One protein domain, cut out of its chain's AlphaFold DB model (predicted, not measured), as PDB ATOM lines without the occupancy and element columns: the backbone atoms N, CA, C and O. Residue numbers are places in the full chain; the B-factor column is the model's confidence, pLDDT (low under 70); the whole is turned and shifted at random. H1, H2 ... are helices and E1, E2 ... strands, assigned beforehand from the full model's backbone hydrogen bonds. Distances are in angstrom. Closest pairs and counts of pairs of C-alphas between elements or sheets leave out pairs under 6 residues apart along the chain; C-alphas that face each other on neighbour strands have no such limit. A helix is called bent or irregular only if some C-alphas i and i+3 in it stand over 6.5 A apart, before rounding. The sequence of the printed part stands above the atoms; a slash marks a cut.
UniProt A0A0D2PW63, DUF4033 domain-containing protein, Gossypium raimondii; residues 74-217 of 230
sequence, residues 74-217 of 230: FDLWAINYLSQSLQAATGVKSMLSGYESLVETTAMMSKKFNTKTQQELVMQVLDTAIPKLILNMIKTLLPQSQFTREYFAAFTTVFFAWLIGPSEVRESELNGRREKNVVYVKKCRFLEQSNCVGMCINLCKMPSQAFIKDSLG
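Overview. This is residues 74 to 217 of the 230 residues of the protein "DUF4033 domain-containing protein" of Gossypium raimondii (UniProt A0A0D2PW63). Helices H1, H2 and H3 pack together at one end, and from there two arms reach toward the other end with a gap between them: one is the strand hairpin E1 and E2 with H5 packed along it, the other is the long helix H8, whose last turn meets H4. The short helices H6 and H7 sit where the hairpin arm joins the helical end. The printed part has 144 residues with eight named helices and two named strands, in the order H1 H2 H3 H4 H5 H6 E1 E2 H7 H8; the two strands are antiparallel and the class is mostly helix. It is compact, with a radius of gyration of the C-alphas of 15.9 A, and spans 49 by 32 by 30 A, only just elongated.

Along the chain. Find C-alpha 74 at (128.509, 114.246, 112.778); from there H1 runs 24.1 A to residue 90. Next come H2, residues 98 to 112, 21.7 A, and H3, residues 115 to 129, 20.9 A. H4 takes residues 132 to 141, H5 residues 146 to 159, 19.7 A, and H6 residues 161 to 164. E1, residues 167 to 174, 20.3 A, and E2, residues 177 to 185, 22.6 A, follow. H7 is residues 189 to 193, and H8 runs from residue 197 for 26.1 A to C-alpha 216 at (132.501, 132.782, 97.681). H8 is irregular, but only just: C-alphas 203 and 206 are 6.8 A apart.

Arrangement. Start at H8, the hub. With residues 202 to 211 it touches H3, closest at C-alphas 207 and 119, 5.5 A, at a steep tilt of 49 degrees. Residues 215 to 216 touch H4, with C-alphas 216 and 139 closest at 5.7 A. Residues 199 to 203 touch H2, about perpendicular at 82 degrees, with C-alphas 199 and 110 closest at 6.9 A. H7 and H8 touch only at the corner. H1 touches H2 at a shallow tilt of 21 degrees, the same way; C-alphas 83 and 102 are closest, 4.6 A. H6 touches H7, with C-alphas 164 and 189 closest at 5.3 A. In the hairpin E1 and E2, look at N 168 and O 184, 2.8 A. The closest C-alphas of H5 and E2, 150 and 181, are 5.1 A apart, while H5 and H8 are apart. Every O i to N i+4 pair is within hydrogen-bond range in H1, H3, H4, H5 and H7; H2 has 10 of 11, H8 13 of 16, and H6 is too short for one.

Size, cuts and confidence. The C-alphas farthest apart, of Met 95 and Gly 176, are 51.5 A apart. The printed part has no cut and no long link. Mean pLDDT of the printed part is 85.9; look for values under 70 at residues 174 to 177.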
ATOM      1  N   PHE A  74     128.438 112.934 113.429       89.62
ATOM      2  CA  PHE A  74     128.509 114.246 112.778       89.62
ATOM      3  C   PHE A  74     127.300 114.497 111.874       89.62
ATOM      4  O   PHE A  74     126.723 115.581 111.908       89.62
ATOM      5  N   ASP A  75     126.891 113.491 111.104       89.81
ATOM      6  CA  ASP A  75     125.756 113.588 110.191       89.81
ATOM      7  C   ASP A  75     124.475 113.849 110.985       89.81
ATOM      8  O   ASP A  75     123.737 114.780 110.680       89.81
ATOM      9  N   LEU A  76     124.256 113.102 112.072       89.44
ATOM     10  CA  LEU A  76     123.129 113.310 112.985       89.44
ATOM     11  C   LEU A  76     123.136 114.713 113.599       89.44
ATOM     12  O   LEU A  76     122.091 115.365 113.662       89.44
ATOM     13  N   TRP A  77     124.303 115.198 114.029       90.44
ATOM     14  CA  TRP A  77     124.441 116.559 114.540       90.44
ATOM     15  C   TRP A  77     124.083 117.602 113.472       90.44
ATOM     16  O   TRP A  77     123.266 118.485 113.734       90.44
ATOM     17  N   ALA A  78     124.624 117.471 112.260       90.38
ATOM     18  CA  ALA A  78     124.396 118.409 111.165       90.38
ATOM     19  C   ALA A  78     122.931 118.403 110.690       90.38
ATOM     20  O   ALA A  78     122.344 119.462 110.450       90.38
ATOM     21  N   ILE A  79     122.312 117.222 110.625       91.12
ATOM     22  CA  ILE A  79     120.887 117.037 110.335       91.12
ATOM     23  C   ILE A  79     120.029 117.759 111.374       91.12
ATOM     24  O   ILE A  79     119.148 118.544 111.013       91.12
ATOM     25  N   ASN A  80     120.292 117.516 112.660       90.94
ATOM     26  CA  ASN A  80     119.534 118.129 113.746       90.94
ATOM     27  C   ASN A  80     119.708 119.649 113.749       90.94
ATOM     28  O   ASN A  80     118.724 120.375 113.886       90.94
ATOM     29  N   TYR A  81     120.930 120.134 113.526       91.44
ATOM     30  CA  TYR A  81     121.230 121.558 113.438       91.44
ATOM     31  C   TYR A  81     120.480 122.243 112.285       91.44
ATOM     32  O   TYR A  81     119.826 123.268 112.499       91.44
ATOM     33  N   LEU A  82     120.504 121.669 111.074       90.38
ATOM     34  CA  LEU A  82     119.766 122.227 109.935       90.38
ATOM     35  C   LEU A  82     118.251 122.161 110.139       90.38
ATOM     36  O   LEU A  82     117.562 123.136 109.836       90.38
ATOM     37  N   SER A  83     117.726 121.047 110.661       91.44
ATOM     38  CA  SER A  83     116.290 120.916 110.939       91.44
ATOM     39  C   SER A  83     115.833 121.975 111.943       91.44
ATOM     40  O   SER A  83     114.884 122.709 111.672       91.44
ATOM     41  N   GLN A  84     116.549 122.140 113.060       91.56
ATOM     42  CA  GLN A  84     116.236 123.161 114.064       91.56
ATOM     43  C   GLN A  84     116.342 124.581 113.503       91.56
ATOM     44  O   GLN A  84     115.467 125.404 113.766       91.56
ATOM     45  N   SER A  85     117.360 124.862 112.687       91.50
ATOM     46  CA  SER A  85     117.531 126.175 112.054       91.50
ATOM     47  C   SER A  85     116.372 126.507 111.109       91.50
ATOM     48  O   SER A  85     115.845 127.619 111.131       91.50
ATOM     49  N   LEU A  86     115.906 125.528 110.325       91.06
ATOM     50  CA  LEU A  86     114.731 125.686 109.467       91.06
ATOM     51  C   LEU A  86     113.442 125.847 110.274       91.06
ATOM     52  O   LEU A  86     112.617 126.694 109.929       91.06
ATOM     53  N   GLN A  87     113.263 125.084 111.351       92.44
ATOM     54  CA  GLN A  87     112.114 125.225 112.249       92.44
ATOM     55  C   GLN A  87     112.076 126.617 112.894       92.44
ATOM     56  O   GLN A  87     111.024 127.259 112.906       92.44
ATOM     57  N   ALA A  88     113.226 127.131 113.338       91.81
ATOM     58  CA  ALA A  88     113.351 128.477 113.892       91.81
ATOM     59  C   ALA A  88     113.025 129.566 112.855       91.81
ATOM     60  O   ALA A  88     112.260 130.481 113.153       91.81
ATOM     61  N   ALA A  89     113.537 129.446 111.626       89.56
ATOM     62  CA  ALA A  89     113.301 130.428 110.565       89.56
ATOM     63  C   ALA A  89     111.847 130.428 110.050       89.56
ATOM     64  O   ALA A  89     111.304 131.464 109.677       89.56
ATOM     65  N   THR A  90     111.191 129.266 110.023       88.06
ATOM     66  CA  THR A  90     109.842 129.098 109.441       88.06
ATOM     67  C   THR A  90     108.710 129.131 110.477       88.06
ATOM     68  O   THR A  90     107.523 129.253 110.123       88.06
ATOM     69  N   GLY A  91     109.063 128.984 111.757       88.44
ATOM     70  CA  GLY A  91     108.143 128.832 112.880       88.44
ATOM     71  C   GLY A  91     107.329 127.535 112.845       88.44
ATOM     72  O   GLY A  91     106.283 127.466 113.490       88.44
ATOM     73  N   VAL A  92     107.731 126.538 112.050       88.25
ATOM     74  CA  VAL A  92     107.088 125.212 112.030       88.25
ATOM     75  C   VAL A  92     107.807 124.282 113.000       88.25
ATOM     76  O   VAL A  92     109.000 124.441 113.235       88.25
ATOM     77  N   LYS A  93     107.090 123.308 113.561       88.88
ATOM     78  CA  LYS A  93     107.669 122.279 114.430       88.88
ATOM     79  C   LYS A  93     107.407 120.913 113.820       88.88
ATOM     80  O   LYS A  93     106.257 120.601 113.523       88.88
ATOM     81  N   SER A  94     108.466 120.138 113.623       85.69
ATOM     82  CA  SER A  94     108.375 118.741 113.190       85.69
ATOM     83  C   SER A  94     108.337 117.834 114.419       85.69
ATOM     84  O   SER A  94     109.018 118.104 115.408       85.69
ATOM     85  N   MET A  95     107.519 116.780 114.366       84.44
ATOM     86  CA  MET A  95     107.481 115.741 115.405       84.44
ATOM     87  C   MET A  95     108.401 114.556 115.077       84.44
ATOM     88  O   MET A  95     108.606 113.686 115.922       84.44
ATOM     89  N   LEU A  96     108.947 114.519 113.859       87.56
ATOM     90  CA  LEU A  96     109.892 113.503 113.413       87.56
ATOM     91  C   LEU A  96     111.310 113.820 113.899       87.56
ATOM     92  O   LEU A  96     111.624 114.946 114.291       87.56
ATOM     93  N   SER A  97     112.183 112.815 113.845       85.56
ATOM     94  CA  SER A  97     113.588 112.926 114.252       85.56
ATOM     95  C   SER A  97     114.536 112.651 113.085       85.56
ATOM     96  O   SER A  97     114.136 112.123 112.046       85.56
ATOM     97  N   GLY A  98     115.799 113.058 113.234       88.19
ATOM     98  CA  GLY A  98     116.828 112.839 112.223       88.19
ATOM     99  C   GLY A  98     116.479 113.479 110.880       88.19
ATOM    100  O   GLY A  98     115.940 114.585 110.809       88.19
ATOM    101  N   TYR A  99     116.827 112.792 109.794       88.94
ATOM    102  CA  TYR A  99     116.730 113.366 108.454       88.94
ATOM    103  C   TYR A  99     115.272 113.586 108.021       88.94
ATOM    104  O   TYR A  99     114.963 114.543 107.312       88.94
ATOM    105  N   GLU A 100     114.345 112.753 108.491       90.06
ATOM    106  CA  GLU A 100     112.919 112.911 108.193       90.06
ATOM    107  C   GLU A 100     112.366 114.226 108.744       90.06
ATOM    108  O   GLU A 100     111.572 114.883 108.074       90.06
ATOM    109  N   SER A 101     112.862 114.674 109.902       91.19
ATOM    110  CA  SER A 101     112.524 115.984 110.466       91.19
ATOM    111  C   SER A 101     112.866 117.128 109.511       91.19
ATOM    112  O   SER A 101     112.080 118.063 109.331       91.19
ATOM    113  N   LEU A 102     114.021 117.037 108.842       91.44
ATOM    114  CA  LEU A 102     114.461 118.015 107.848       91.44
ATOM    115  C   LEU A 102     113.525 118.020 106.627       91.44
ATOM    116  O   LEU A 102     113.099 119.083 106.160       91.44
ATOM    117  N   VAL A 103     113.174 116.841 106.113       91.12
ATOM    118  CA  VAL A 103     112.282 116.697 104.950       91.12
ATOM    119  C   VAL A 103     110.861 117.156 105.274       91.12
ATOM    120  O   VAL A 103     110.243 117.867 104.483       91.12
ATOM    121  N   GLU A 104     110.346 116.825 106.452       91.56
ATOM    122  CA  GLU A 104     109.015 117.241 106.888       91.56
ATOM    123  C   GLU A 104     108.948 118.757 107.101       91.56
ATOM    124  O   GLU A 104     108.035 119.420 106.602       91.56
ATOM    125  N   THR A 105     109.953 119.335 107.765       92.38
ATOM    126  CA  THR A 105     110.066 120.786 107.978       92.38
ATOM    127  C   THR A 105     110.106 121.534 106.648       92.38
ATOM    128  O   THR A 105     109.355 122.491 106.445       92.38
ATOM    129  N   THR A 106     110.925 121.071 105.701       91.44
ATOM    130  CA  THR A 106     110.994 121.658 104.354       91.44
ATOM    131  C   THR A 106     109.694 121.470 103.569       91.44
ATOM    132  O   THR A 106     109.277 122.380 102.850       91.44
ATOM    133  N   ALA A 107     108.993 120.346 103.733       90.50
ATOM    134  CA  ALA A 107     107.688 120.126 103.116       90.50
ATOM    135  C   ALA A 107     106.628 121.083 103.682       90.50
ATOM    136  O   ALA A 107     105.901 121.718 102.914       90.50
ATOM    137  N   MET A 108     106.567 121.252 105.005       90.81
ATOM    138  CA  MET A 108     105.679 122.219 105.660       90.81
ATOM    139  C   MET A 108     105.986 123.652 105.221       90.81
ATOM    140  O   MET A 108     105.075 124.401 104.865       90.81
ATOM    141  N   MET A 109     107.267 124.014 105.161       90.38
ATOM    142  CA  MET A 109     107.732 125.295 104.634       90.38
ATOM    143  C   MET A 109     107.281 125.509 103.185       90.38
ATOM    144  O   MET A 109     106.760 126.574 102.854       90.38
ATOM    145  N   SER A 110     107.413 124.487 102.334       87.62
ATOM    146  CA  SER A 110     107.023 124.577 100.924       87.62
ATOM    147  C   SER A 110     105.518 124.786 100.724       87.62
ATOM    148  O   SER A 110     105.109 125.439  99.767       87.62
ATOM    149  N   LYS A 111     104.697 124.266 101.647       88.31
ATOM    150  CA  LYS A 111     103.237 124.442 101.655       88.31
ATOM    151  C   LYS A 111     102.811 125.801 102.216       88.31
ATOM    152  O   LYS A 111     101.786 126.333 101.800       88.31
ATOM    153  N   LYS A 112     103.562 126.338 103.182       89.81
ATOM    154  CA  LYS A 112     103.215 127.565 103.918       89.81
ATOM    155  C   LYS A 112     103.663 128.845 103.209       89.81
ATOM    156  O   LYS A 112     102.996 129.867 103.346       89.81
ATOM    157  N   PHE A 113     104.773 128.809 102.471       90.50
ATOM    158  CA  PHE A 113     105.411 130.003 101.906       90.50
ATOM    159  C   PHE A 113     105.517 129.964 100.380       90.50
ATOM    160  O   PHE A 113     105.573 128.900  99.771       90.50
ATOM    161  N   ASN A 114     105.619 131.142  99.759       91.31
ATOM    162  CA  ASN A 114     105.896 131.280  98.327       91.31
ATOM    163  C   ASN A 114     107.357 130.948  98.000       91.31
ATOM    164  O   ASN A 114     108.236 131.098  98.844       91.31
ATOM    165  N   THR A 115     107.645 130.610  96.742       89.19
ATOM    166  CA  THR A 115     108.992 130.240  96.273       89.19
ATOM    167  C   THR A 115     110.090 131.256  96.609       89.19
ATOM    168  O   THR A 115     111.192 130.856  96.966       89.19
ATOM    169  N   LYS A 116     109.814 132.565  96.514       90.06
ATOM    170  CA  LYS A 116     110.805 133.605  96.847       90.06
ATOM    171  C   LYS A 116     111.139 133.604  98.337       90.06
ATOM    172  O   LYS A 116     112.293 133.452  98.706       90.06
ATOM    173  N   THR A 117     110.107 133.650  99.176       90.44
ATOM    174  CA  THR A 117     110.245 133.583 100.634       90.44
ATOM    175  C   THR A 117     110.903 132.278 101.079       90.44
ATOM    176  O   THR A 117     111.704 132.274 102.004       90.44
ATOM    177  N   GLN A 118     110.616 131.164 100.398       91.56
ATOM    178  CA  GLN A 118     111.302 129.898 100.639       91.56
ATOM    179  C   GLN A 118     112.817 130.033 100.430       91.56
ATOM    180  O   GLN A 118     113.593 129.623 101.288       91.56
ATOM    181  N   GLN A 119     113.237 130.628  99.310       92.50
ATOM    182  CA  GLN A 119     114.653 130.834  99.008       92.50
ATOM    183  C   GLN A 119     115.316 131.781 100.013       92.50
ATOM    184  O   GLN A 119     116.392 131.464 100.505       92.50
ATOM    185  N   GLU A 120     114.660 132.889 100.364       91.81
ATOM    186  CA  GLU A 120     115.152 133.864 101.351       91.81
ATOM    187  C   GLU A 120     115.362 133.231 102.730       91.81
ATOM    188  O   GLU A 120     116.417 133.404 103.336       91.81
ATOM    189  N   LEU A 121     114.398 132.437 103.205       92.50
ATOM    190  CA  LEU A 121     114.505 131.743 104.489       92.50
ATOM    191  C   LEU A 121     115.638 130.711 104.486       92.50
ATOM    192  O   LEU A 121     116.382 130.620 105.459       92.50
ATOM    193  N   VAL A 122     115.810 129.948 103.400       92.50
ATOM    194  CA  VAL A 122     116.947 129.019 103.295       92.50
ATOM    195  C   VAL A 122     118.270 129.778 103.250       92.50
ATOM    196  O   VAL A 122     119.214 129.373 103.921       92.50
ATOM    197  N   MET A 123     118.351 130.878 102.500       90.06
ATOM    198  CA  MET A 123     119.544 131.727 102.461       90.06
ATOM    199  C   MET A 123     119.900 132.245 103.854       90.06
ATOM    200  O   MET A 123     121.048 132.131 104.267       90.06
ATOM    201  N   GLN A 124     118.911 132.711 104.618       89.88
ATOM    202  CA  GLN A 124     119.106 133.141 106.001       89.88
ATOM    203  C   GLN A 124     119.623 132.003 106.893       89.88
ATOM    204  O   GLN A 124     120.509 132.219 107.723       89.88
ATOM    205  N   VAL A 125     119.097 130.786 106.724       91.19
ATOM    206  CA  VAL A 125     119.590 129.601 107.441       91.19
ATOM    207  C   VAL A 125     121.038 129.296 107.059       91.19
ATOM    208  O   VAL A 125     121.842 129.053 107.950       91.19
ATOM    209  N   LEU A 126     121.399 129.354 105.774       87.50
ATOM    210  CA  LEU A 126     122.774 129.130 105.309       87.50
ATOM    211  C   LEU A 126     123.748 130.192 105.845       87.50
ATOM    212  O   LEU A 126     124.824 129.839 106.328       87.50
ATOM    213  N   ASP A 127     123.350 131.464 105.830       85.19
ATOM    214  CA  ASP A 127     124.136 132.583 106.367       85.19
ATOM    215  C   ASP A 127     124.332 132.488 107.885       85.19
ATOM    216  O   ASP A 127     125.358 132.918 108.414       85.19
ATOM    217  N   THR A 128     123.350 131.930 108.596       85.81
ATOM    218  CA  THR A 128     123.444 131.698 110.045       85.81
ATOM    219  C   THR A 128     124.277 130.454 110.352       85.81
ATOM    220  O   THR A 128     125.044 130.445 111.312       85.81
ATOM    221  N   ALA A 129     124.155 129.416 109.520       84.88
ATOM    222  CA  ALA A 129     124.867 128.153 109.668       84.88
ATOM    223  C   ALA A 129     126.371 128.284 109.425       84.88
ATOM    224  O   ALA A 129     127.159 127.563 110.038       84.88
ATOM    225  N   ILE A 130     126.780 129.187 108.531       82.31
ATOM    226  CA  ILE A 130     128.183 129.387 108.175       82.31
ATOM    227  C   ILE A 130     128.612 130.794 108.608       82.31
ATOM    228  O   ILE A 130     128.303 131.771 107.925       82.31
ATOM    229  N   PRO A 131     129.374 130.926 109.711       82.62
ATOM    230  CA  PRO A 131     129.855 132.218 110.182       82.62
ATOM    231  C   PRO A 131     130.588 133.009 109.087       82.62
ATOM    232  O   PRO A 131     131.529 132.506 108.467       82.62
ATOM    233  N   LYS A 132     130.226 134.289 108.908       82.19
ATOM    234  CA  LYS A 132     130.844 135.199 107.918       82.19
ATOM    235  C   LYS A 132     132.367 135.281 108.032       82.19
ATOM    236  O   LYS A 132     133.046 135.459 107.025       82.19
ATOM    237  N   LEU A 133     132.907 135.114 109.241       81.62
ATOM    238  CA  LEU A 133     134.348 135.054 109.474       81.62
ATOM    239  C   LEU A 133     134.997 133.920 108.669       81.62
ATOM    240  O   LEU A 133     135.987 134.148 107.983       81.62
ATOM    241  N   ILE A 134     134.403 132.724 108.690       83.75
ATOM    242  CA  ILE A 134     134.909 131.553 107.968       83.75
ATOM    243  C   ILE A 134     134.804 131.779 106.457       83.75
ATOM    244  O   ILE A 134     135.759 131.509 105.736       83.75
ATOM    245  N   LEU A 135     133.690 132.337 105.973       82.25
ATOM    246  CA  LEU A 135     133.520 132.655 104.549       82.25
ATOM    247  C   LEU A 135     134.560 133.666 104.054       82.25
ATOM    248  O   LEU A 135     135.177 133.452 103.011       82.25
ATOM    249  N   ASN A 136     134.802 134.728 104.824       83.19
ATOM    250  CA  ASN A 136     135.818 135.728 104.501       83.19
ATOM    251  C   ASN A 136     137.229 135.133 104.526       83.19
ATOM    252  O   ASN A 136     138.031 135.439 103.644       83.19
ATOM    253  N   MET A 137     137.525 134.248 105.483       83.69
ATOM    254  CA  MET A 137     138.790 133.513 105.516       83.69
ATOM    255  C   MET A 137     138.962 132.629 104.280       83.69
ATOM    256  O   MET A 137     139.995 132.712 103.624       83.69
ATOM    257  N   ILE A 138     137.946 131.845 103.908       82.44
ATOM    258  CA  ILE A 138     137.978 130.990 102.710       82.44
ATOM    259  C   ILE A 138     138.192 131.841 101.458       82.44
ATOM    260  O   ILE A 138     139.060 131.529 100.650       82.44
ATOM    261  N   LYS A 139     137.453 132.944 101.312       80.81
ATOM    262  CA  LYS A 139     137.565 133.855 100.164       80.81
ATOM    263  C   LYS A 139     138.940 134.521 100.059       80.81
ATOM    264  O   LYS A 139     139.401 134.784  98.953       80.81
ATOM    265  N   THR A 140     139.577 134.801 101.195       81.94
ATOM    266  CA  THR A 140     140.898 135.447 101.254       81.94
ATOM    267  C   THR A 140     142.028 134.442 101.028       81.94
ATOM    268  O   THR A 140     143.000 134.752 100.347       81.94
ATOM    269  N   LEU A 141     141.897 133.233 101.582       80.31
ATOM    270  CA  LEU A 141     142.924 132.193 101.527       80.31
ATOM    271  C   LEU A 141     142.882 131.385 100.223       80.31
ATOM    272  O   LEU A 141     143.917 130.922  99.752       80.31
ATOM    273  N   LEU A 142     141.695 131.205  99.636       77.56
ATOM    274  CA  LEU A 142     141.501 130.434  98.413       77.56
ATOM    275  C   LEU A 142     141.214 131.371  97.228       77.56
ATOM    276  O   LEU A 142     140.049 131.672  96.948       77.56
ATOM    277  N   PRO A 143     142.243 131.814  96.475       72.94
ATOM    278  CA  PRO A 143     142.022 132.555  95.235       72.94
ATOM    279  C   PRO A 143     141.219 131.702  94.242       72.94
ATOM    280  O   PRO A 143     141.227 130.475  94.336       72.94
ATOM    281  N   GLN A 144     140.551 132.324  93.263       72.00
ATOM    282  CA  GLN A 144     139.754 131.646  92.218       72.00
ATOM    283  C   GLN A 144     140.638 130.863  91.218       72.00
ATOM    284  O   GLN A 144     140.679 131.130  90.018       72.00
ATOM    285  N   SER A 145     141.372 129.881  91.732       75.31
ATOM    286  CA  SER A 145     142.320 129.025  91.030       75.31
ATOM    287  C   SER A 145     141.692 127.673  90.680       75.31
ATOM    288  O   SER A 145     140.612 127.324  91.163       75.31
ATOM    289  N   GLN A 146     142.377 126.899  89.834       77.81
ATOM    290  CA  GLN A 146     141.973 125.527  89.503       77.81
ATOM    291  C   GLN A 146     141.930 124.663  90.775       77.81
ATOM    292  O   GLN A 146     140.919 124.023  91.046       77.81
ATOM    293  N   PHE A 147     142.963 124.763  91.620       80.12
ATOM    294  CA  PHE A 147     143.058 124.044  92.895       80.12
ATOM    295  C   PHE A 147     141.879 124.319  93.827       80.12
ATOM    296  O   PHE A 147     141.331 123.389  94.406       80.12
ATOM    297  N   THR A 148     141.441 125.574  93.944       82.50
ATOM    298  CA  THR A 148     140.294 125.934  94.791       82.50
ATOM    299  C   THR A 148     139.004 125.278  94.310       82.50
ATOM    300  O   THR A 148     138.215 124.807  95.126       82.50
ATOM    301  N   ARG A 149     138.782 125.218  92.989       83.06
ATOM    302  CA  ARG A 149     137.601 124.557  92.414       83.06
ATOM    303  C   ARG A 149     137.625 123.054  92.661       83.06
ATOM    304  O   ARG A 149     136.600 122.495  93.040       83.06
ATOM    305  N   GLU A 150     138.780 122.421  92.485       84.62
ATOM    306  CA  GLU A 150     138.948 120.987  92.737       84.62
ATOM    307  C   GLU A 150     138.815 120.652  94.224       84.62
ATOM    308  O   GLU A 150     138.111 119.708  94.581       84.62
ATOM    309  N   TYR A 151     139.405 121.470  95.102       85.56
ATOM    310  CA  TYR A 151     139.255 121.341  96.547       85.56
ATOM    311  C   TYR A 151     137.796 121.493  96.961       85.56
ATOM    312  O   TYR A 151     137.292 120.659  97.702       85.56
ATOM    313  N   PHE A 152     137.085 122.506  96.460       84.69
ATOM    314  CA  PHE A 152     135.675 122.698  96.786       84.69
ATOM    315  C   PHE A 152     134.807 121.551  96.250       84.69
ATOM    316  O   PHE A 152     133.920 121.070  96.955       84.69
ATOM    317  N   ALA A 153     135.082 121.054  95.040       86.25
ATOM    318  CA  ALA A 153     134.398 119.886  94.490       86.25
ATOM    319  C   ALA A 153     134.629 118.638  95.361       86.25
ATOM    320  O   ALA A 153     133.670 117.973  95.739       86.25
ATOM    321  N   ALA A 154     135.870 118.359  95.761       87.44
ATOM    322  CA  ALA A 154     136.182 117.239  96.649       87.44
ATOM    323  C   ALA A 154     135.572 117.428  98.049       87.44
ATOM    324  O   ALA A 154     134.894 116.542  98.567       87.44
ATOM    325  N   PHE A 155     135.735 118.610  98.639       87.69
ATOM    326  CA  PHE A 155     135.213 118.949  99.958       87.69
ATOM    327  C   PHE A 155     133.695 118.796 100.010       87.69
ATOM    328  O   PHE A 155     133.178 118.145 100.913       87.69
ATOM    329  N   THR A 156     132.971 119.321  99.020       85.19
ATOM    330  CA  THR A 156     131.507 119.203  98.973       85.19
ATOM    331  C   THR A 156     131.043 117.754  98.837       85.19
ATOM    332  O   THR A 156     130.038 117.402  99.455       85.19
ATOM    333  N   THR A 157     131.777 116.899  98.111       87.00
ATOM    334  CA  THR A 157     131.429 115.469  98.009       87.00
ATOM    335  C   THR A 157     131.550 114.712  99.327       87.00
ATOM    336  O   THR A 157     130.797 113.769  99.551       87.00
ATOM    337  N   VAL A 158     132.461 115.138 100.207       86.19
ATOM    338  CA  VAL A 158     132.672 114.527 101.526       86.19
ATOM    339  C   VAL A 158     131.746 115.162 102.564       86.19
ATOM    340  O   VAL A 158     130.996 114.466 103.240       86.19
ATOM    341  N   PHE A 159     131.750 116.492 102.659       85.88
ATOM    342  CA  PHE A 159     131.046 117.235 103.703       85.88
ATOM    343  C   PHE A 159     129.522 117.192 103.556       85.88
ATOM    344  O   PHE A 159     128.815 117.128 104.555       85.88
ATOM    345  N   PHE A 160     128.999 117.200 102.324       86.62
ATOM    346  CA  PHE A 160     127.554 117.142 102.066       86.62
ATOM    347  C   PHE A 160     127.063 115.735 101.700       86.62
ATOM    348  O   PHE A 160     125.932 115.588 101.224       86.62
ATOM    349  N   ALA A 161     127.870 114.694 101.937       87.38
ATOM    350  CA  ALA A 161     127.484 113.307 101.677       87.38
ATOM    351  C   ALA A 161     126.231 112.892 102.468       87.38
ATOM    352  O   ALA A 161     125.366 112.204 101.930       87.38
ATOM    353  N   TRP A 162     126.086 113.360 103.708       88.44
ATOM    354  CA  TRP A 162     124.919 113.085 104.551       88.44
ATOM    355  C   TRP A 162     123.631 113.758 104.051       88.44
ATOM    356  O   TRP A 162     122.541 113.196 104.181       88.44
ATOM    357  N   LEU A 163     123.763 114.954 103.461       88.56
ATOM    358  CA  LEU A 163     122.647 115.788 103.009       88.56
ATOM    359  C   LEU A 163     122.173 115.379 101.616       88.56
ATOM    360  O   LEU A 163     120.985 115.209 101.350       88.56
ATOM    361  N   ILE A 164     123.118 115.257 100.690       87.62
ATOM    362  CA  ILE A 164     122.823 115.040  99.281       87.62
ATOM    363  C   ILE A 164     122.940 113.557  98.944       87.62
ATOM    364  O   ILE A 164     122.150 113.086  98.140       87.62
ATOM    365  N   GLY A 165     123.847 112.807  99.563       86.56
ATOM    366  CA  GLY A 165     124.101 111.401  99.252       86.56
ATOM    367  C   GLY A 165     125.410 111.173  98.482       86.56
ATOM    368  O   GLY A 165     126.215 112.097  98.318       86.56
ATOM    369  N   PRO A 166     125.651 109.942  97.992       84.31
ATOM    370  CA  PRO A 166     126.906 109.571  97.344       84.31
ATOM    371  C   PRO A 166     127.158 110.400  96.078       84.31
ATOM    372  O   PRO A 166     126.338 110.436  95.148       84.31
ATOM    373  N   SER A 167     128.324 111.039  96.031       86.25
ATOM    374  CA  SER A 167     128.742 111.926  94.950       86.25
ATOM    375  C   SER A 167     130.189 111.663  94.529       86.25
ATOM    376  O   SER A 167     131.001 111.166  95.302       86.25
ATOM    377  N   GLU A 168     130.487 111.927  93.261       85.56
ATOM    378  CA  GLU A 168     131.786 111.699  92.630       85.56
ATOM    379  C   GLU A 168     132.262 112.978  91.961       85.56
ATOM    380  O   GLU A 168     131.481 113.657  91.295       85.56
ATOM    381  N   VAL A 169     133.553 113.280  92.056       87.00
ATOM    382  CA  VAL A 169     134.143 114.365  91.271       87.00
ATOM    383  C   VAL A 169     134.501 113.846  89.880       87.00
ATOM    384  O   VAL A 169     135.149 112.810  89.736       87.00
ATOM    385  N   ARG A 170     134.072 114.565  88.844       83.62
ATOM    386  CA  ARG A 170     134.366 114.284  87.439       83.62
ATOM    387  C   ARG A 170     135.189 115.403  86.825       83.62
ATOM    388  O   ARG A 170     135.071 116.571  87.193       83.62
ATOM    389  N   GLU A 171     135.995 115.010  85.850       82.62
ATOM    390  CA  GLU A 171     136.765 115.930  85.027       82.62
ATOM    391  C   GLU A 171     135.860 116.607  83.999       82.62
ATOM    392  O   GLU A 171     135.022 115.966  83.356       82.62
ATOM    393  N   SER A 172     136.042 117.912  83.845       77.19
ATOM    394  CA  SER A 172     135.471 118.696  82.760       77.19
ATOM    395  C   SER A 172     136.565 119.538  82.136       77.19
ATOM    396  O   SER A 172     137.442 120.063  82.820       77.19
ATOM    397  N   GLU A 173     136.489 119.706  80.822       74.00
ATOM    398  CA  GLU A 173     137.320 120.682  80.136       74.00
ATOM    399  C   GLU A 173     136.760 122.078  80.386       74.00
ATOM    400  O   GLU A 173     135.610 122.377  80.053       74.00
ATOM    401  N   LEU A 174     137.569 122.929  81.009       64.31
ATOM    402  CA  LEU A 174     137.252 124.328  81.243       64.31
ATOM    403  C   LEU A 174     138.447 125.151  80.753       64.31
ATOM    404  O   LEU A 174     139.581 124.941  81.177       64.31
ATOM    405  N   ASN A 175     138.211 126.039  79.785       62.97
ATOM    406  CA  ASN A 175     139.253 126.833  79.113       62.97
ATOM    407  C   ASN A 175     140.381 125.998  78.462       62.97
ATOM    408  O   ASN A 175     141.547 126.386  78.503       62.97
ATOM    409  N   GLY A 176     140.052 124.838  77.880       69.94
ATOM    410  CA  GLY A 176     141.031 123.970  77.209       69.94
ATOM    411  C   GLY A 176     141.959 123.197  78.155       69.94
ATOM    412  O   GLY A 176     142.900 122.557  77.695       69.94
ATOM    413  N   ARG A 177     141.706 123.236  79.471       69.50
ATOM    414  CA  ARG A 177     142.384 122.408  80.477       69.50
ATOM    415  C   ARG A 177     141.377 121.465  81.131       69.50
ATOM    416  O   ARG A 177     140.246 121.856  81.410       69.50
ATOM    417  N   ARG A 178     141.795 120.221  81.375       74.56
ATOM    418  CA  ARG A 178     141.017 119.242  82.145       74.56
ATOM    419  C   ARG A 178     141.125 119.594  83.627       74.56
ATOM    420  O   ARG A 178     142.230 119.625  84.155       74.56
ATOM    421  N   GLU A 179     139.996 119.878  84.267       77.75
ATOM    422  CA  GLU A 179     139.906 120.199  85.696       77.75
ATOM    423  C   GLU A 179     138.871 119.293  86.374       77.75
ATOM    424  O   GLU A 179     137.794 119.044  85.823       77.75
ATOM    425  N   LYS A 180     139.149 118.839  87.601       78.12
ATOM    426  CA  LYS A 180     138.207 118.055  88.428       78.12
ATOM    427  C   LYS A 180     137.210 118.956  89.157       78.12
ATOM    428  O   LYS A 180     137.168 119.011  90.380       78.12
ATOM    429  N   ASN A 181     136.413 119.699  88.398       80.00
ATOM    430  CA  ASN A 181     135.542 120.747  88.938       80.00
ATOM    431  C   ASN A 181     134.044 120.391  88.952       80.00
ATOM    432  O   ASN A 181     133.245 121.165  89.482       80.00
ATOM    433  N   VAL A 182     133.634 119.242  88.399       83.06
ATOM    434  CA  VAL A 182     132.218 118.847  88.346       83.06
ATOM    435  C   VAL A 182     131.906 117.822  89.424       83.06
ATOM    436  O   VAL A 182     132.433 116.715  89.408       83.06
ATOM    437  N   VAL A 183     130.964 118.144  90.308       86.19
ATOM    438  CA  VAL A 183     130.412 117.185  91.274       86.19
ATOM    439  C   VAL A 183     129.213 116.459  90.665       86.19
ATOM    440  O   VAL A 183     128.194 117.061  90.323       86.19
ATOM    441  N   TYR A 184     129.332 115.143  90.532       85.06
ATOM    442  CA  TYR A 184     128.294 114.244  90.051       85.06
ATOM    443  C   TYR A 184     127.643 113.497  91.215       85.06
ATOM    444  O   TYR A 184     128.208 112.567  91.779       85.06
ATOM    445  N   VAL A 185     126.413 113.873  91.550       87.06
ATOM    446  CA  VAL A 185     125.604 113.174  92.556       87.06
ATOM    447  C   VAL A 185     124.940 111.960  91.907       87.06
ATOM    448  O   VAL A 185     124.152 112.120  90.972       87.06
ATOM    449  N   LYS A 186     125.228 110.747  92.399       83.50
ATOM    450  CA  LYS A 186     124.620 109.512  91.870       83.50
ATOM    451  C   LYS A 186     123.149 109.406  92.245       83.50
ATOM    452  O   LYS A 186     122.304 109.131  91.396       83.50
ATOM    453  N   LYS A 187     122.875 109.599  93.534       84.56
ATOM    454  CA  LYS A 187     121.568 109.403  94.157       84.56
ATOM    455  C   LYS A 187     121.371 110.507  95.183       84.56
ATOM    456  O   LYS A 187     122.214 110.661  96.060       84.56
ATOM    457  N   CYS A 188     120.310 111.299  95.025       88.62
ATOM    458  CA  CYS A 188     120.059 112.433  95.906       88.62
ATOM    459  C   CYS A 188     119.083 112.057  97.025       88.62
ATOM    460  O   CYS A 188     117.887 111.938  96.755       88.62
ATOM    461  N   ARG A 189     119.570 111.939  98.265       89.31
ATOM    462  CA  ARG A 189     118.771 111.567  99.444       89.31
ATOM    463  C   ARG A 189     117.586 112.509  99.662       89.31
ATOM    464  O   ARG A 189     116.447 112.058  99.751       89.31
ATOM    465  N   PHE A 190     117.825 113.825  99.658       88.62
ATOM    466  CA  PHE A 190     116.764 114.829  99.823       88.62
ATOM    467  C   PHE A 190     115.666 114.699  98.772       88.62
ATOM    468  O   PHE A 190     114.476 114.746  99.075       88.62
ATOM    469  N   LEU A 191     116.061 114.538  97.514       88.06
ATOM    470  CA  LEU A 191     115.127 114.487  96.402       88.06
ATOM    471  C   LEU A 191     114.352 113.160  96.366       88.06
ATOM    472  O   LEU A 191     113.251 113.114  95.813       88.06
ATOM    473  N   GLU A 192     114.914 112.083  96.903       87.31
ATOM    474  CA  GLU A 192     114.213 110.809  97.072       87.31
ATOM    475  C   GLU A 192     113.155 110.872  98.154       87.31
ATOM    476  O   GLU A 192     112.015 110.512  97.883       87.31
ATOM    477  N   GLN A 193     113.497 111.410  99.319       86.06
ATOM    478  CA  GLN A 193     112.563 111.457 100.437       86.06
ATOM    479  C   GLN A 193     111.500 112.550 100.290       86.06
ATOM    480  O   GLN A 193     110.339 112.321 100.603       86.06
ATOM    481  N   SER A 194     111.850 113.725  99.752       85.81
ATOM    482  CA  SER A 194     110.853 114.777  99.480       85.81
ATOM    483  C   SER A 194     109.916 114.435  98.318       85.81
ATOM    484  O   SER A 194     108.866 115.057  98.176       85.81
ATOM    485  N   ASN A 195     110.325 113.508  97.442       85.12
ATOM    486  CA  ASN A 195     109.642 113.120  96.207       85.12
ATOM    487  C   ASN A 195     109.135 114.300  95.336       85.12
ATOM    488  O   ASN A 195     108.224 114.150  94.526       85.12
ATOM    489  N   CYS A 196     109.738 115.486  95.470       85.00
ATOM    490  CA  CYS A 196     109.296 116.709  94.805       85.00
ATOM    491  C   CYS A 196     110.484 117.452  94.190       85.00
ATOM    492  O   CYS A 196     111.331 118.025  94.881       85.00
ATOM    493  N   VAL A 197     110.535 117.490  92.854       85.75
ATOM    494  CA  VAL A 197     111.596 118.202  92.119       85.75
ATOM    495  C   VAL A 197     111.548 119.706  92.401       85.75
ATOM    496  O   VAL A 197     112.597 120.331  92.534       85.75
ATOM    497  N   GLY A 198     110.348 120.274  92.558       86.06
ATOM    498  CA  GLY A 198     110.166 121.689  92.888       86.06
ATOM    499  C   GLY A 198     110.822 122.076  94.215       86.06
ATOM    500  O   GLY A 198     111.511 123.089  94.275       86.06
ATOM    501  N   MET A 199     110.696 121.234  95.248       87.69
ATOM    502  CA  MET A 199     111.355 121.463  96.539       87.69
ATOM    503  C   MET A 199     112.876 121.435  96.410       87.69
ATOM    504  O   MET A 199     113.546 122.341  96.887       87.69
ATOM    505  N   CYS A 200     113.439 120.449  95.709       86.94
ATOM    506  CA  CYS A 200     114.885 120.392  95.480       86.94
ATOM    507  C   CYS A 200     115.403 121.622  94.715       86.94
ATOM    508  O   CYS A 200     116.459 122.162  95.049       86.94
ATOM    509  N   ILE A 201     114.651 122.106  93.719       87.56
ATOM    510  CA  ILE A 201     115.023 123.313  92.972       87.56
ATOM    511  C   ILE A 201     114.990 124.546  93.882       87.56
ATOM    512  O   ILE A 201     115.966 125.293  93.931       87.56
ATOM    513  N   ASN A 202     113.894 124.744  94.611       88.81
ATOM    514  CA  ASN A 202     113.636 125.984  95.340       88.81
ATOM    515  C   ASN A 202     114.311 126.055  96.711       88.81
ATOM    516  O   ASN A 202     114.634 127.151  97.149       88.81
ATOM    517  N   LEU A 203     114.536 124.920  97.374       88.69
ATOM    518  CA  LEU A 203     115.094 124.866  98.728       88.69
ATOM    519  C   LEU A 203     116.561 124.446  98.755       88.69
ATOM    520  O   LEU A 203     117.263 124.810  99.684       88.69
ATOM    521  N   CYS A 204     117.054 123.708  97.760       88.38
ATOM    522  CA  CYS A 204     118.459 123.292  97.739       88.38
ATOM    523  C   CYS A 204     119.233 124.015  96.641       88.38
ATOM    524  O   CYS A 204     120.188 124.731  96.926       88.38
ATOM    525  N   LYS A 205     118.822 123.860  95.378       88.50
ATOM    526  CA  LYS A 205     119.596 124.332  94.222       88.50
ATOM    527  C   LYS A 205     119.707 125.853  94.161       88.50
ATOM    528  O   LYS A 205     120.822 126.361  94.110       88.50
ATOM    529  N   MET A 206     118.582 126.567  94.094       90.06
ATOM    530  CA  MET A 206     118.600 128.019  93.887       90.06
ATOM    531  C   MET A 206     119.272 128.750  95.057       90.06
ATOM    532  O   MET A 206     120.167 129.551  94.787       90.06
ATOM    533  N   PRO A 207     118.958 128.423  96.330       89.19
ATOM    534  CA  PRO A 207     119.642 129.029  97.469       89.19
ATOM    535  C   PRO A 207     121.135 128.701  97.493       89.19
ATOM    536  O   PRO A 207     121.953 129.602  97.599       89.19
ATOM    537  N   SER A 208     121.535 127.439  97.292       87.75
ATOM    538  CA  SER A 208     122.963 127.083  97.333       87.75
ATOM    539  C   SER A 208     123.770 127.773  96.230       87.75
ATOM    540  O   SER A 208     124.905 128.179  96.462       87.75
ATOM    541  N   GLN A 209     123.203 127.927  95.028       89.12
ATOM    542  CA  GLN A 209     123.866 128.659  93.945       89.12
ATOM    543  C   GLN A 209     124.033 130.141  94.270       89.12
ATOM    544  O   GLN A 209     125.113 130.681  94.037       89.12
ATOM    545  N   ALA A 210     122.986 130.783  94.794       88.31
ATOM    546  CA  ALA A 210     123.048 132.178  95.215       88.31
ATOM    547  C   ALA A 210     124.080 132.353  96.337       88.31
ATOM    548  O   ALA A 210     125.005 133.141  96.193       88.31
ATOM    549  N   PHE A 211     124.018 131.516  97.373       88.06
ATOM    550  CA  PHE A 211     124.956 131.534  98.492       88.06
ATOM    551  C   PHE A 211     126.413 131.366  98.053       88.06
ATOM    552  O   PHE A 211     127.266 132.159  98.429       88.06
ATOM    553  N   ILE A 212     126.729 130.371  97.220       85.12
ATOM    554  CA  ILE A 212     128.109 130.152  96.755       85.12
ATOM    555  C   ILE A 212     128.583 131.329  95.890       85.12
ATOM    556  O   ILE A 212     129.726 131.774  96.018       85.12
ATOM    557  N   LYS A 213     127.710 131.864  95.033       85.88
ATOM    558  CA  LYS A 213     128.040 133.014  94.192       85.88
ATOM    559  C   LYS A 213     128.301 134.263  95.034       85.88
ATOM    560  O   LYS A 213     129.308 134.928  94.807       85.88
ATOM    561  N   ASP A 214     127.437 134.558  95.993       85.88
ATOM    562  CA  ASP A 214     127.474 135.809  96.749       85.88
ATOM    563  C   ASP A 214     128.537 135.757  97.861       85.88
ATOM    564  O   ASP A 214     129.317 136.698  98.024       85.88
ATOM    565  N   SER A 215     128.659 134.621  98.554       82.62
ATOM    566  CA  SER A 215     129.617 134.432  99.651       82.62
ATOM    567  C   SER A 215     131.033 134.115  99.166       82.62
ATOM    568  O   SER A 215     132.000 134.675  99.684       82.62
ATOM    569  N   LEU A 216     131.185 133.244  98.160       80.06
ATOM    570  CA  LEU A 216     132.501 132.782  97.681       80.06
ATOM    571  C   LEU A 216     132.938 133.437  96.363       80.06
ATOM    572  O   LEU A 216     134.084 133.264  95.946       80.06
ATOM    573  N   GLY A 217     132.061 134.192  95.694       79.25
ATOM    574  CA  GLY A 217     132.362 134.815  94.399       79.25
ATOM    575  C   GLY A 217     132.468 133.815  93.245       79.25
ATOM    576  O   GLY A 217     132.974 134.166  92.180       79.25
TER     577      GLY A 217